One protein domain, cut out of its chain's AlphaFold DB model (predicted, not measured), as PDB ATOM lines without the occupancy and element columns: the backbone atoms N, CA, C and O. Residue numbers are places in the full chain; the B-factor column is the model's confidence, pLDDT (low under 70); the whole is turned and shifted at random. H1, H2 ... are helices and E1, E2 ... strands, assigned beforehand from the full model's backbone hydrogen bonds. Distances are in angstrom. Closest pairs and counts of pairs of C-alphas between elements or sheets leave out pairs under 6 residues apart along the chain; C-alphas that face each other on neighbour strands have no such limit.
ATOM      1  N   ILE A 361      39.904 -19.108 -30.402       96.69
ATOM      2  CA  ILE A 361      40.249 -18.974 -28.987       96.69
ATOM      3  C   ILE A 361      40.749 -20.319 -28.468       96.69
ATOM      4  O   ILE A 361      40.106 -21.361 -28.617       96.69
ATOM      5  N   ARG A 362      41.915 -20.302 -27.822       95.94
ATOM      6  CA  ARG A 362      42.570 -21.499 -27.283       95.94
ATOM      7  C   ARG A 362      42.528 -21.498 -25.767       95.94
ATOM      8  O   ARG A 362      43.125 -20.634 -25.134       95.94
ATOM      9  N   ILE A 363      41.911 -22.519 -25.179       93.69
ATOM     10  CA  ILE A 363      41.856 -22.696 -23.726       93.69
ATOM     11  C   ILE A 363      43.236 -23.132 -23.223       93.69
ATOM     12  O   ILE A 363      43.632 -24.292 -23.372       93.69
ATOM     13  N   ARG A 364      43.971 -22.195 -22.615       90.75
ATOM     14  CA  ARG A 364      45.313 -22.407 -22.055       90.75
ATOM     15  C   ARG A 364      45.261 -22.423 -20.530       90.75
ATOM     16  O   ARG A 364      44.655 -21.553 -19.903       90.75
ATOM     17  N   ALA A 365      45.919 -23.405 -19.916       84.19
ATOM     18  CA  ALA A 365      46.043 -23.457 -18.463       84.19
ATOM     19  C   ALA A 365      46.782 -22.207 -17.947       84.19
ATOM     20  O   ALA A 365      47.815 -21.832 -18.492       84.19
ATOM     21  N   GLY A 366      46.238 -21.561 -16.912       88.94
ATOM     22  CA  GLY A 366      46.815 -20.350 -16.315       88.94
ATOM     23  C   GLY A 366      46.488 -19.027 -17.022       88.94
ATOM     24  O   GLY A 366      46.764 -17.989 -16.440       88.94
ATOM     25  N   MET A 367      45.855 -19.042 -18.204       93.62
ATOM     26  CA  MET A 367      45.554 -17.835 -19.005       93.62
ATOM     27  C   MET A 367      44.042 -17.550 -19.079       93.62
ATOM     28  O   MET A 367      43.481 -17.231 -20.131       93.62
ATOM     29  N   MET A 368      43.328 -17.811 -17.980       93.38
ATOM     30  CA  MET A 368      41.869 -17.677 -17.946       93.38
ATOM     31  C   MET A 368      41.393 -16.233 -18.180       93.38
ATOM     32  O   MET A 368      40.466 -16.077 -18.973       93.38
ATOM     33  N   PRO A 369      41.966 -15.195 -17.535       93.56
ATOM     34  CA  PRO A 369      41.557 -13.812 -17.780       93.56
ATOM     35  C   PRO A 369      41.663 -13.411 -19.254       93.56
ATOM     36  O   PRO A 369      40.688 -12.903 -19.801       93.56
ATOM     37  N   GLU A 370      42.779 -13.742 -19.902       95.25
ATOM     38  CA  GLU A 370      43.059 -13.440 -21.307       95.25
ATOM     39  C   GLU A 370      42.090 -14.181 -22.231       95.25
ATOM     40  O   GLU A 370      41.511 -13.586 -23.134       95.25
ATOM     41  N   THR A 371      41.828 -15.463 -21.947       96.12
ATOM     42  CA  THR A 371      40.841 -16.262 -22.697       96.12
ATOM     43  C   THR A 371      39.450 -15.618 -22.640       96.12
ATOM     44  O   THR A 371      38.713 -15.630 -23.624       96.12
ATOM     45  N   ILE A 372      39.063 -15.061 -21.487       96.44
ATOM     46  CA  ILE A 372      37.770 -14.381 -21.329       96.44
ATOM     47  C   ILE A 372      37.778 -13.017 -22.034       96.44
ATOM     48  O   ILE A 372      36.765 -12.644 -22.621       96.44
ATOM     49  N   ASP A 373      38.894 -12.287 -22.021       96.31
ATOM     50  CA  ASP A 373      39.022 -11.001 -22.720       96.31
ATOM     51  C   ASP A 373      38.928 -11.172 -24.244       96.31
ATOM     52  O   ASP A 373      38.238 -10.387 -24.905       96.31
ATOM     53  N   GLU A 374      39.563 -12.220 -24.781       96.69
ATOM     54  CA  GLU A 374      39.441 -12.663 -26.175       96.69
ATOM     55  C   GLU A 374      37.993 -13.057 -26.498       96.69
ATOM     56  O   GLU A 374      37.437 -12.630 -27.513       96.69
ATOM     57  N   ALA A 375      37.347 -13.821 -25.611       96.38
ATOM     58  CA  ALA A 375      35.960 -14.246 -25.784       96.38
ATOM     59  C   ALA A 375      34.985 -13.067 -25.784       96.38
ATOM     60  O   ALA A 375      34.072 -13.033 -26.607       96.38
ATOM     61  N   GLU A 376      35.178 -12.081 -24.907       96.75
ATOM     62  CA  GLU A 376      34.372 -10.862 -24.898       96.75
ATOM     63  C   GLU A 376      34.591 -10.034 -26.168       96.75
ATOM     64  O   GLU A 376      33.620  -9.538 -26.735       96.75
ATOM     65  N   GLN A 377      35.825  -9.916 -26.672       96.19
ATOM     66  CA  GLN A 377      36.050  -9.235 -27.951       96.19
ATOM     67  C   GLN A 377      35.362  -9.948 -29.115       96.19
ATOM     68  O   GLN A 377      34.691  -9.297 -29.919       96.19
ATOM     69  N   ALA A 378      35.463 -11.278 -29.175       96.19
ATOM     70  CA  ALA A 378      34.748 -12.074 -30.166       96.19
ATOM     71  C   ALA A 378      33.228 -11.871 -30.055       96.19
ATOM     72  O   ALA A 378      32.542 -11.714 -31.063       96.19
ATOM     73  N   LEU A 379      32.704 -11.827 -28.827       95.69
ATOM     74  CA  LEU A 379      31.286 -11.625 -28.544       95.69
ATOM     75  C   LEU A 379      30.783 -10.262 -29.036       95.69
ATOM     76  O   LEU A 379      29.725 -10.192 -29.663       95.69
ATOM     77  N   LEU A 380      31.546  -9.197 -28.774       93.88
ATOM     78  CA  LEU A 380      31.240  -7.841 -29.233       93.88
ATOM     79  C   LEU A 380      31.265  -7.754 -30.764       93.88
ATOM     80  O   LEU A 380      30.353  -7.177 -31.354       93.88
ATOM     81  N   GLY A 381      32.257  -8.378 -31.407       92.12
ATOM     82  CA  GLY A 381      32.363  -8.428 -32.868       92.12
ATOM     83  C   GLY A 381      31.258  -9.251 -33.539       92.12
ATOM     84  O   GLY A 381      30.826  -8.921 -34.640       92.12
ATOM     85  N   ALA A 382      30.760 -10.295 -32.870       93.06
ATOM     86  CA  ALA A 382      29.691 -11.149 -33.384       93.06
ATOM     87  C   ALA A 382      28.299 -10.491 -33.340       93.06
ATOM     88  O   ALA A 382      27.377 -10.990 -33.985       93.06
ATOM     89  N   GLY A 383      28.120  -9.402 -32.579       89.75
ATOM     90  CA  GLY A 383      26.869  -8.640 -32.561       89.75
ATOM     91  C   GLY A 383      25.643  -9.446 -32.110       89.75
ATOM     92  O   GLY A 383      24.542  -9.217 -32.602       89.75
ATOM     93  N   LEU A 384      25.803 -10.388 -31.171       92.44
ATOM     94  CA  LEU A 384      24.750 -11.340 -30.766       92.44
ATOM     95  C   LEU A 384      23.604 -10.736 -29.918       92.44
ATOM     96  O   LEU A 384      22.838 -11.481 -29.308       92.44
ATOM     97  N   GLY A 385      23.482  -9.407 -29.845       93.50
ATOM     98  CA  GLY A 385      22.404  -8.735 -29.109       93.50
ATOM     99  C   GLY A 385      22.461  -8.933 -27.589       93.50
ATOM    100  O   GLY A 385      21.423  -9.087 -26.941       93.50
ATOM    101  N   LEU A 386      23.669  -8.959 -27.020       96.31
ATOM    102  CA  LEU A 386      23.904  -9.023 -25.576       96.31
ATOM    103  C   LEU A 386      24.253  -7.641 -25.032       96.31
ATOM    104  O   LEU A 386      25.025  -6.899 -25.634       96.31
ATOM    105  N   TYR A 387      23.693  -7.324 -23.872       96.19
ATOM    106  CA  TYR A 387      23.796  -6.017 -23.239       96.19
ATOM    107  C   TYR A 387      24.000  -6.178 -21.737       96.19
ATOM    108  O   TYR A 387      23.680  -7.222 -21.170       96.19
ATOM    109  N   GLN A 388      24.466  -5.133 -21.067       94.44
ATOM    110  CA  GLN A 388      24.453  -5.061 -19.608       94.44
ATOM    111  C   GLN A 388      23.334  -4.138 -19.119       94.44
ATOM    112  O   GLN A 388      23.017  -3.128 -19.746       94.44
ATOM    113  N   ARG A 389      22.711  -4.490 -17.992       89.12
ATOM    114  CA  ARG A 389      21.706  -3.659 -17.324       89.12
ATOM    115  C   ARG A 389      21.831  -3.820 -15.816       89.12
ATOM    116  O   ARG A 389      21.470  -4.856 -15.263       89.12
ATOM    117  N   GLY A 390      22.321  -2.781 -15.145       84.12
ATOM    118  CA  GLY A 390      22.658  -2.866 -13.725       84.12
ATOM    119  C   GLY A 390      23.723  -3.938 -13.486       84.12
ATOM    120  O   GLY A 390      24.751  -3.942 -14.153       84.12
ATOM    121  N   SER A 391      23.451  -4.871 -12.574       85.19
ATOM    122  CA  SER A 391      24.376  -5.936 -12.165       85.19
ATOM    123  C   SER A 391      24.256  -7.232 -12.984       85.19
ATOM    124  O   SER A 391      24.693  -8.287 -12.527       85.19
ATOM    125  N   ILE A 392      23.576  -7.211 -14.136       90.12
ATOM    126  CA  ILE A 392      23.303  -8.418 -14.929       90.12
ATOM    127  C   ILE A 392      23.531  -8.204 -16.425       90.12
ATOM    128  O   ILE A 392      23.316  -7.116 -16.963       90.12
ATOM    129  N   VAL A 393      23.879  -9.295 -17.110       95.19
ATOM    130  CA  VAL A 393      23.859  -9.374 -18.574       95.19
ATOM    131  C   VAL A 393      22.459  -9.775 -19.037       95.19
ATOM    132  O   VAL A 393      21.850 -10.710 -18.510       95.19
ATOM    133  N   VAL A 394      21.934  -9.071 -20.032       94.81
ATOM    134  CA  VAL A 394      20.591  -9.258 -20.577       94.81
ATOM    135  C   VAL A 394      20.620  -9.391 -22.092       94.81
ATOM    136  O   VAL A 394      21.550  -8.947 -22.764       94.81
ATOM    137  N   ARG A 395      19.555  -9.973 -22.635       95.06
ATOM    138  CA  ARG A 395      19.252  -9.927 -24.065       95.06
ATOM    139  C   ARG A 395      17.768  -9.660 -24.306       95.06
ATOM    140  O   ARG A 395      16.949 -10.082 -23.483       95.06
ATOM    141  N   PRO A 396      17.401  -9.047 -25.437       93.38
ATOM    142  CA  PRO A 396      16.030  -9.053 -25.926       93.38
ATOM    143  C   PRO A 396      15.556 -10.482 -26.236       93.38
ATOM    144  O   PRO A 396      16.312 -11.323 -26.738       93.38
ATOM    145  N   VAL A 417      20.660 -13.302 -18.870       93.31
ATOM    146  CA  VAL A 417      21.539 -14.296 -19.476       93.31
ATOM    147  C   VAL A 417      22.238 -15.110 -18.390       93.31
ATOM    148  O   VAL A 417      22.968 -14.575 -17.564       93.31
ATOM    149  N   ARG A 418      22.018 -16.427 -18.399       91.56
ATOM    150  CA  ARG A 418      22.652 -17.375 -17.467       91.56
ATOM    151  C   ARG A 418      23.851 -18.075 -18.103       91.56
ATOM    152  O   ARG A 418      23.981 -18.090 -19.324       91.56
ATOM    153  N   ALA A 419      24.655 -18.737 -17.270       89.69
ATOM    154  CA  ALA A 419      25.893 -19.424 -17.644       89.69
ATOM    155  C   ALA A 419      25.793 -20.287 -18.911       89.69
ATOM    156  O   ALA A 419      26.585 -20.109 -19.827       89.69
ATOM    157  N   HIS A 420      24.791 -21.167 -19.010       90.25
ATOM    158  CA  HIS A 420      24.611 -22.013 -20.196       90.25
ATOM    159  C   HIS A 420      24.369 -21.208 -21.477       90.25
ATOM    160  O   HIS A 420      24.929 -21.530 -22.519       90.25
ATOM    161  N   HIS A 421      23.566 -20.145 -21.396       94.12
ATOM    162  CA  HIS A 421      23.292 -19.301 -22.554       94.12
ATOM    163  C   HIS A 421      24.507 -18.448 -22.933       94.12
ATOM    164  O   HIS A 421      24.769 -18.237 -24.111       94.12
ATOM    165  N   MET A 422      25.283 -17.999 -21.944       97.31
ATOM    166  CA  MET A 422      26.533 -17.289 -22.196       97.31
ATOM    167  C   MET A 422      27.597 -18.207 -22.820       97.31
ATOM    168  O   MET A 422      28.261 -17.806 -23.768       97.31
ATOM    169  N   ALA A 423      27.712 -19.459 -22.363       96.06
ATOM    170  CA  ALA A 423      28.596 -20.452 -22.977       96.06
ATOM    171  C   ALA A 423      28.214 -20.706 -24.443       96.06
ATOM    172  O   ALA A 423      29.075 -20.681 -25.318       96.06
ATOM    173  N   GLU A 424      26.919 -20.863 -24.731       96.12
ATOM    174  CA  GLU A 424      26.410 -20.970 -26.101       96.12
ATOM    175  C   GLU A 424      26.757 -19.727 -26.942       96.12
ATOM    176  O   GLU A 424      27.210 -19.862 -28.079       96.12
ATOM    177  N   ALA A 425      26.583 -18.518 -26.397       96.56
ATOM    178  CA  ALA A 425      26.904 -17.272 -27.090       96.56
ATOM    179  C   ALA A 425      28.404 -17.155 -27.411       96.56
ATOM    180  O   ALA A 425      28.765 -16.818 -28.538       96.56
ATOM    181  N   PHE A 426      29.280 -17.512 -26.473       97.56
ATOM    182  CA  PHE A 426      30.723 -17.553 -26.708       97.56
ATOM    183  C   PHE A 426      31.133 -18.602 -27.747       97.56
ATOM    184  O   PHE A 426      31.965 -18.315 -28.609       97.56
ATOM    185  N   THR A 427      30.531 -19.792 -27.721       96.62
ATOM    186  CA  THR A 427      30.750 -20.827 -28.747       96.62
ATOM    187  C   THR A 427      30.253 -20.379 -30.124       96.62
ATOM    188  O   THR A 427      30.840 -20.715 -31.151       96.62
ATOM    189  N   LYS A 428      29.180 -19.581 -30.185       95.06
ATOM    190  CA  LYS A 428      28.729 -18.970 -31.444       95.06
ATOM    191  C   LYS A 428      29.695 -17.898 -31.934       95.06
ATOM    192  O   LYS A 428      29.924 -17.841 -33.138       95.06
ATOM    193  N   ALA A 429      30.265 -17.096 -31.038       95.75
ATOM    194  CA  ALA A 429      31.119 -15.962 -31.380       95.75
ATOM    195  C   ALA A 429      32.527 -16.349 -31.871       95.75
ATOM    196  O   ALA A 429      33.098 -15.627 -32.684       95.75
ATOM    197  N   ALA A 430      33.076 -17.482 -31.426       96.38
ATOM    198  CA  ALA A 430      34.446 -17.900 -31.729       96.38
ATOM    199  C   ALA A 430      34.561 -19.409 -31.992       96.38
ATOM    200  O   ALA A 430      33.724 -20.192 -31.546       96.38
ATOM    201  N   TYR A 431      35.620 -19.825 -32.684       96.56
ATOM    202  CA  TYR A 431      36.062 -21.219 -32.673       96.56
ATOM    203  C   TYR A 431      36.852 -21.483 -31.398       96.56
ATOM    204  O   TYR A 431      37.681 -20.664 -31.013       96.56
ATOM    205  N   TRP A 432      36.619 -22.622 -30.752       96.50
ATOM    206  CA  TRP A 432      37.276 -22.961 -29.495       96.50
ATOM    207  C   TRP A 432      38.123 -24.215 -29.654       96.50
ATOM    208  O   TRP A 432      37.677 -25.221 -30.200       96.50
ATOM    209  N   GLU A 433      39.340 -24.169 -29.127       96.56
ATOM    210  CA  GLU A 433      40.233 -25.321 -29.050       96.56
ATOM    211  C   GLU A 433      40.718 -25.536 -27.618       96.56
ATOM    212  O   GLU A 433      40.954 -24.591 -26.861       96.56
ATOM    213  N   ARG A 434      40.928 -26.801 -27.248       92.69
ATOM    214  CA  ARG A 434      41.656 -27.176 -26.032       92.69
ATOM    215  C   ARG A 434      42.829 -28.071 -26.385       92.69
ATOM    216  O   ARG A 434      42.722 -28.907 -27.281       92.69
ATOM    217  N   TYR A 435      43.921 -27.943 -25.644       87.38
ATOM    218  CA  TYR A 435      45.048 -28.848 -25.810       87.38
ATOM    219  C   TYR A 435      44.700 -30.224 -25.232       87.38
ATOM    220  O   TYR A 435      44.298 -30.338 -24.068       87.38
ATOM    221  N   ASP A 436      44.826 -31.276 -26.037       85.38
ATOM    222  CA  ASP A 436      44.642 -32.651 -25.589       85.38
ATOM    223  C   ASP A 436      46.001 -33.337 -25.448       85.38
ATOM    224  O   ASP A 436      46.622 -33.741 -26.428       85.38
ATOM    225  N   MET A 437      46.460 -33.508 -24.203       60.66
ATOM    226  CA  MET A 437      47.767 -34.114 -23.913       60.66
ATOM    227  C   MET A 437      47.905 -35.553 -24.440       60.66
ATOM    228  O   MET A 437      49.023 -36.045 -24.562       60.66
ATOM    229  N   ARG A 438      46.798 -36.257 -24.733       64.94
ATOM    230  CA  ARG A 438      46.842 -37.618 -25.296       64.94
ATOM    231  C   ARG A 438      47.027 -37.585 -26.810       64.94
ATOM    232  O   ARG A 438      47.682 -38.476 -27.343       64.94
ATOM    233  N   ALA A 439      46.432 -36.597 -27.479       73.44
ATOM    234  CA  ALA A 439      46.628 -36.352 -28.905       73.44
ATOM    235  C   ALA A 439      47.942 -35.607 -29.198       73.44
ATOM    236  O   ALA A 439      48.463 -35.720 -30.301       73.44
ATOM    237  N   GLY A 440      48.477 -34.873 -28.213       83.50
ATOM    238  CA  GLY A 440      49.618 -33.974 -28.396       83.50
ATOM    239  C   GLY A 440      49.279 -32.745 -29.243       83.50
ATOM    240  O   GLY A 440      50.192 -32.083 -29.729       83.50
ATOM    241  N   ASP A 441      47.989 -32.451 -29.422       86.56
ATOM    242  CA  ASP A 441      47.487 -31.471 -30.384       86.56
ATOM    243  C   ASP A 441      46.323 -30.651 -29.804       86.56
ATOM    244  O   ASP A 441      45.692 -31.033 -28.808       86.56
ATOM    245  N   TRP A 442      46.042 -29.515 -30.434       87.75
ATOM    246  CA  TRP A 442      44.843 -28.726 -30.189       87.75
ATOM    247  C   TRP A 442      43.652 -29.399 -30.859       87.75
ATOM    248  O   TRP A 442      43.684 -29.716 -32.045       87.75
ATOM    249  N   ILE A 443      42.591 -29.638 -30.090       89.25
ATOM    250  CA  ILE A 443      41.364 -30.225 -30.620       89.25
ATOM    251  C   ILE A 443      40.192 -29.253 -30.471       89.25
ATOM    252  O   ILE A 443      40.125 -28.546 -29.456       89.25
ATOM    253  N   PRO A 444      39.236 -29.255 -31.418       93.25
ATOM    254  CA  PRO A 444      38.021 -28.465 -31.305       93.25
ATOM    255  C   PRO A 444      37.244 -28.780 -30.025       93.25
ATOM    256  O   PRO A 444      37.152 -29.930 -29.583       93.25
ATOM    257  N   THR A 445      36.665 -27.748 -29.430       93.94
ATOM    258  CA  THR A 445      35.794 -27.838 -28.261       93.94
ATOM    259  C   THR A 445      34.780 -26.692 -28.275       93.94
ATOM    260  O   THR A 445      34.757 -25.911 -29.219       93.94
ATOM    261  N   ASP A 446      33.948 -26.600 -27.239       94.00
ATOM    262  CA  ASP A 446      33.021 -25.490 -27.020       94.00
ATOM    263  C   ASP A 446      33.513 -24.641 -25.836       94.00
ATOM    264  O   ASP A 446      34.311 -25.099 -25.007       94.00
ATOM    265  N   CYS A 447      33.004 -23.415 -25.703       93.94
ATOM    266  CA  CYS A 447      33.235 -22.620 -24.503       93.94
ATOM    267  C   CYS A 447      32.707 -23.363 -23.262       93.94
ATOM    268  O   CYS A 447      31.547 -23.776 -23.199       93.94
ATOM    269  N   SER A 448      33.557 -23.530 -22.246       90.44
ATOM    270  CA  SER A 448      33.143 -24.196 -21.009       90.44
ATOM    271  C   SER A 448      32.231 -23.308 -20.159       90.44
ATOM    272  O   SER A 448      32.429 -22.094 -20.066       90.44
ATOM    273  N   GLN A 449      31.300 -23.928 -19.432       88.69
ATOM    274  CA  GLN A 449      30.424 -23.219 -18.495       88.69
ATOM    275  C   GLN A 449      31.211 -22.414 -17.446       88.69
ATOM    276  O   GLN A 449      30.810 -21.309 -17.103       88.69
ATOM    277  N   ARG A 450      32.373 -22.913 -17.006       90.38
ATOM    278  CA  ARG A 450      33.245 -22.215 -16.052       90.38
ATOM    279  C   ARG A 450      33.728 -20.859 -16.577       90.38
ATOM    280  O   ARG A 450      33.772 -19.896 -15.816       90.38
ATOM    281  N   LEU A 451      34.094 -20.769 -17.859       92.75
ATOM    282  CA  LEU A 451      34.503 -19.499 -18.473       92.75
ATOM    283  C   LEU A 451      33.318 -18.534 -18.563       92.75
ATOM    284  O   LEU A 451      33.452 -17.362 -18.218       92.75
ATOM    285  N   ALA A 452      32.144 -19.045 -18.936       94.62
ATOM    286  CA  ALA A 452      30.913 -18.266 -19.000       94.62
ATOM    287  C   ALA A 452      30.473 -17.723 -17.627       94.62
ATOM    288  O   ALA A 452      30.113 -16.555 -17.518       94.62
ATOM    289  N   GLU A 453      30.535 -18.536 -16.571       93.94
ATOM    290  CA  GLU A 453      30.256 -18.115 -15.188       93.94
ATOM    291  C   GLU A 453      31.243 -17.052 -14.713       93.94
ATOM    292  O   GLU A 453      30.834 -16.048 -14.136       93.94
ATOM    293  N   THR A 454      32.531 -17.240 -15.010       94.69
ATOM    294  CA  THR A 454      33.573 -16.273 -14.646       94.69
ATOM    295  C   THR A 454      33.347 -14.935 -15.348       94.69
ATOM    296  O   THR A 454      33.467 -13.889 -14.717       94.69
ATOM    297  N   TYR A 455      32.954 -14.945 -16.627       96.75
ATOM    298  CA  TYR A 455      32.576 -13.727 -17.343       96.75
ATOM    299  C   TYR A 455      31.342 -13.050 -16.734       96.75
ATOM    300  O   TYR A 455      31.358 -11.847 -16.493       96.75
ATOM    301  N   LEU A 456      30.283 -13.808 -16.433       94.75
ATOM    302  CA  LEU A 456      29.061 -13.282 -15.807       94.75
ATOM    303  C   LEU A 456      29.272 -12.770 -14.372       94.75
ATOM    304  O   LEU A 456      28.384 -12.121 -13.832       94.75
ATOM    305  N   ALA A 457      30.416 -13.042 -13.747       93.06
ATOM    306  CA  ALA A 457      30.782 -12.487 -12.446       93.06
ATOM    307  C   ALA A 457      31.551 -11.153 -12.543       93.06
ATOM    308  O   ALA A 457      31.821 -10.534 -11.516       93.06
ATOM    309  N   ARG A 458      31.897 -10.686 -13.753       92.88
ATOM    310  CA  ARG A 458      32.643  -9.437 -14.003       92.88
ATOM    311  C   ARG A 458      31.769  -8.175 -13.920       92.88
ATOM    312  O   ARG A 458      31.922  -7.257 -14.726       92.88
TER     313      ARG A 458
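What this domain is: This is residues 361 to 396 and 417 to 458 of the 689 residues of a protein of Cereibacter ovatus (UniProt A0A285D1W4). Three short helices, crossed over one another, make the middle of a rod-like domain, with a small sheet of three strands towards one end and a two-stranded hairpin, E2 and E3, at the other. H2 crosses both H1 and H3, and the sheet's far end is the tip of a second hairpin, E4 and E5, whose E4 has the short strand E1 along its other side. The printed part has 78 residues with three named helices and five named strands, in the order E1 H1 E2 E3 H2 E4 E5 H3; the class is mixed, helices and strands. The larger sheet runs E1 E4 E5 and is mixed, with E1 parallel to E4 and E5 antiparallel to it; the sheet of E2 and E3 is antiparallel. The whole is compact, with a radius of gyration of the C-alphas of 12.8 A, and the C-alphas span 43 by 21 by 19 A.

How they stand to each other: In the larger sheet the inner strand is E4, residues 431 to 436, and the edge strands are E1, residues 361 to 363, and E5, residues 441 to 445. E1 and E4 are parallel at 30 degrees, with N 361 and O 431 at 2.8 A and N 433 and O 361 at 3.0 A within hydrogen-bond range. E4 and E5 form a hairpin, antiparallel at 134 degrees, with N 434 and O 443 at 2.9 A and N 445 and O 432 at 2.8 A within hydrogen-bond range. H1, residues 368 to 382, only grazes this sheet with its residues 370 to 378; the closest C-alphas of E1 and H1 are those of Ile 363 and Thr 371, 6.6 A apart. H2, residues 419 to 429, only just is on the sheet, with 5 pairs of C-alphas within 10 A, and only grazes it with residues 426 to 429. H1 and H2 touch at a steep tilt of 65 degrees and run the same way; their closest C-alphas are those of Leu 379 and Ala 429, 5.2 A apart. H3, residues 449 to 456, is not on the sheet. It touches H2, about perpendicular at 87 degrees, and the closest C-alphas are those of Ala 423 and Ala 452, 5.1 A apart. H1, with its residues 368 to 372 alone, only just touches H3, with 3 pairs of C-alphas within 8 A; the closest are those of Ile 372 and Tyr 455, 6.6 A apart, and the lines are about perpendicular at 75 degrees. In H1, H2 and H3 every O i to N i+4 pair is within hydrogen-bond range. The hairpin of E2, residues 387 to 389, and E3, residues 392 to 396, is antiparallel at 124 degrees, with N 387 and O 394 at 2.9 A and N 394 and O 387 at 2.8 A within hydrogen-bond range. The closest C-alphas of E3 and H3 are those of Val 393 and Leu 456, 7.1 A apart. E2 and E3 are apart from E1, E4 and E5.

Where its parts are: E1 begins at C-alpha 361, at (40.249, -18.974, -28.987), and is 6.6 A long. H1, residues 368 to 382, is the longest helix at 20.7 A and ends at C-alpha 382, at (29.691, -11.149, -33.384). E2, residues 387 to 389, measures 6.7 A, and E3, residues 392 to 396, 13.2 A. H2, residues 419 to 429, measures 15.1 A. E4, residues 431 to 436, is the longest strand at 16.0 A, and E5, residues 441 to 445, measures 12.4 A. H3, residues 449 to 456, measures 10.4 A and ends at C-alpha 456, at (29.061, -13.282, -15.807).

The domain as a whole: The two C-alphas farthest apart are those of Gly 390 and Arg 438, at 43.9 A. Residues 397 to 416 are not printed; across this cut, between E3 and H2, C-alphas 396 and 417 are 10.0 A apart. Of the links that are printed whole, each is tight. The mean pLDDT of the printed part is 92.1, and residues 437 to 438 are under 70.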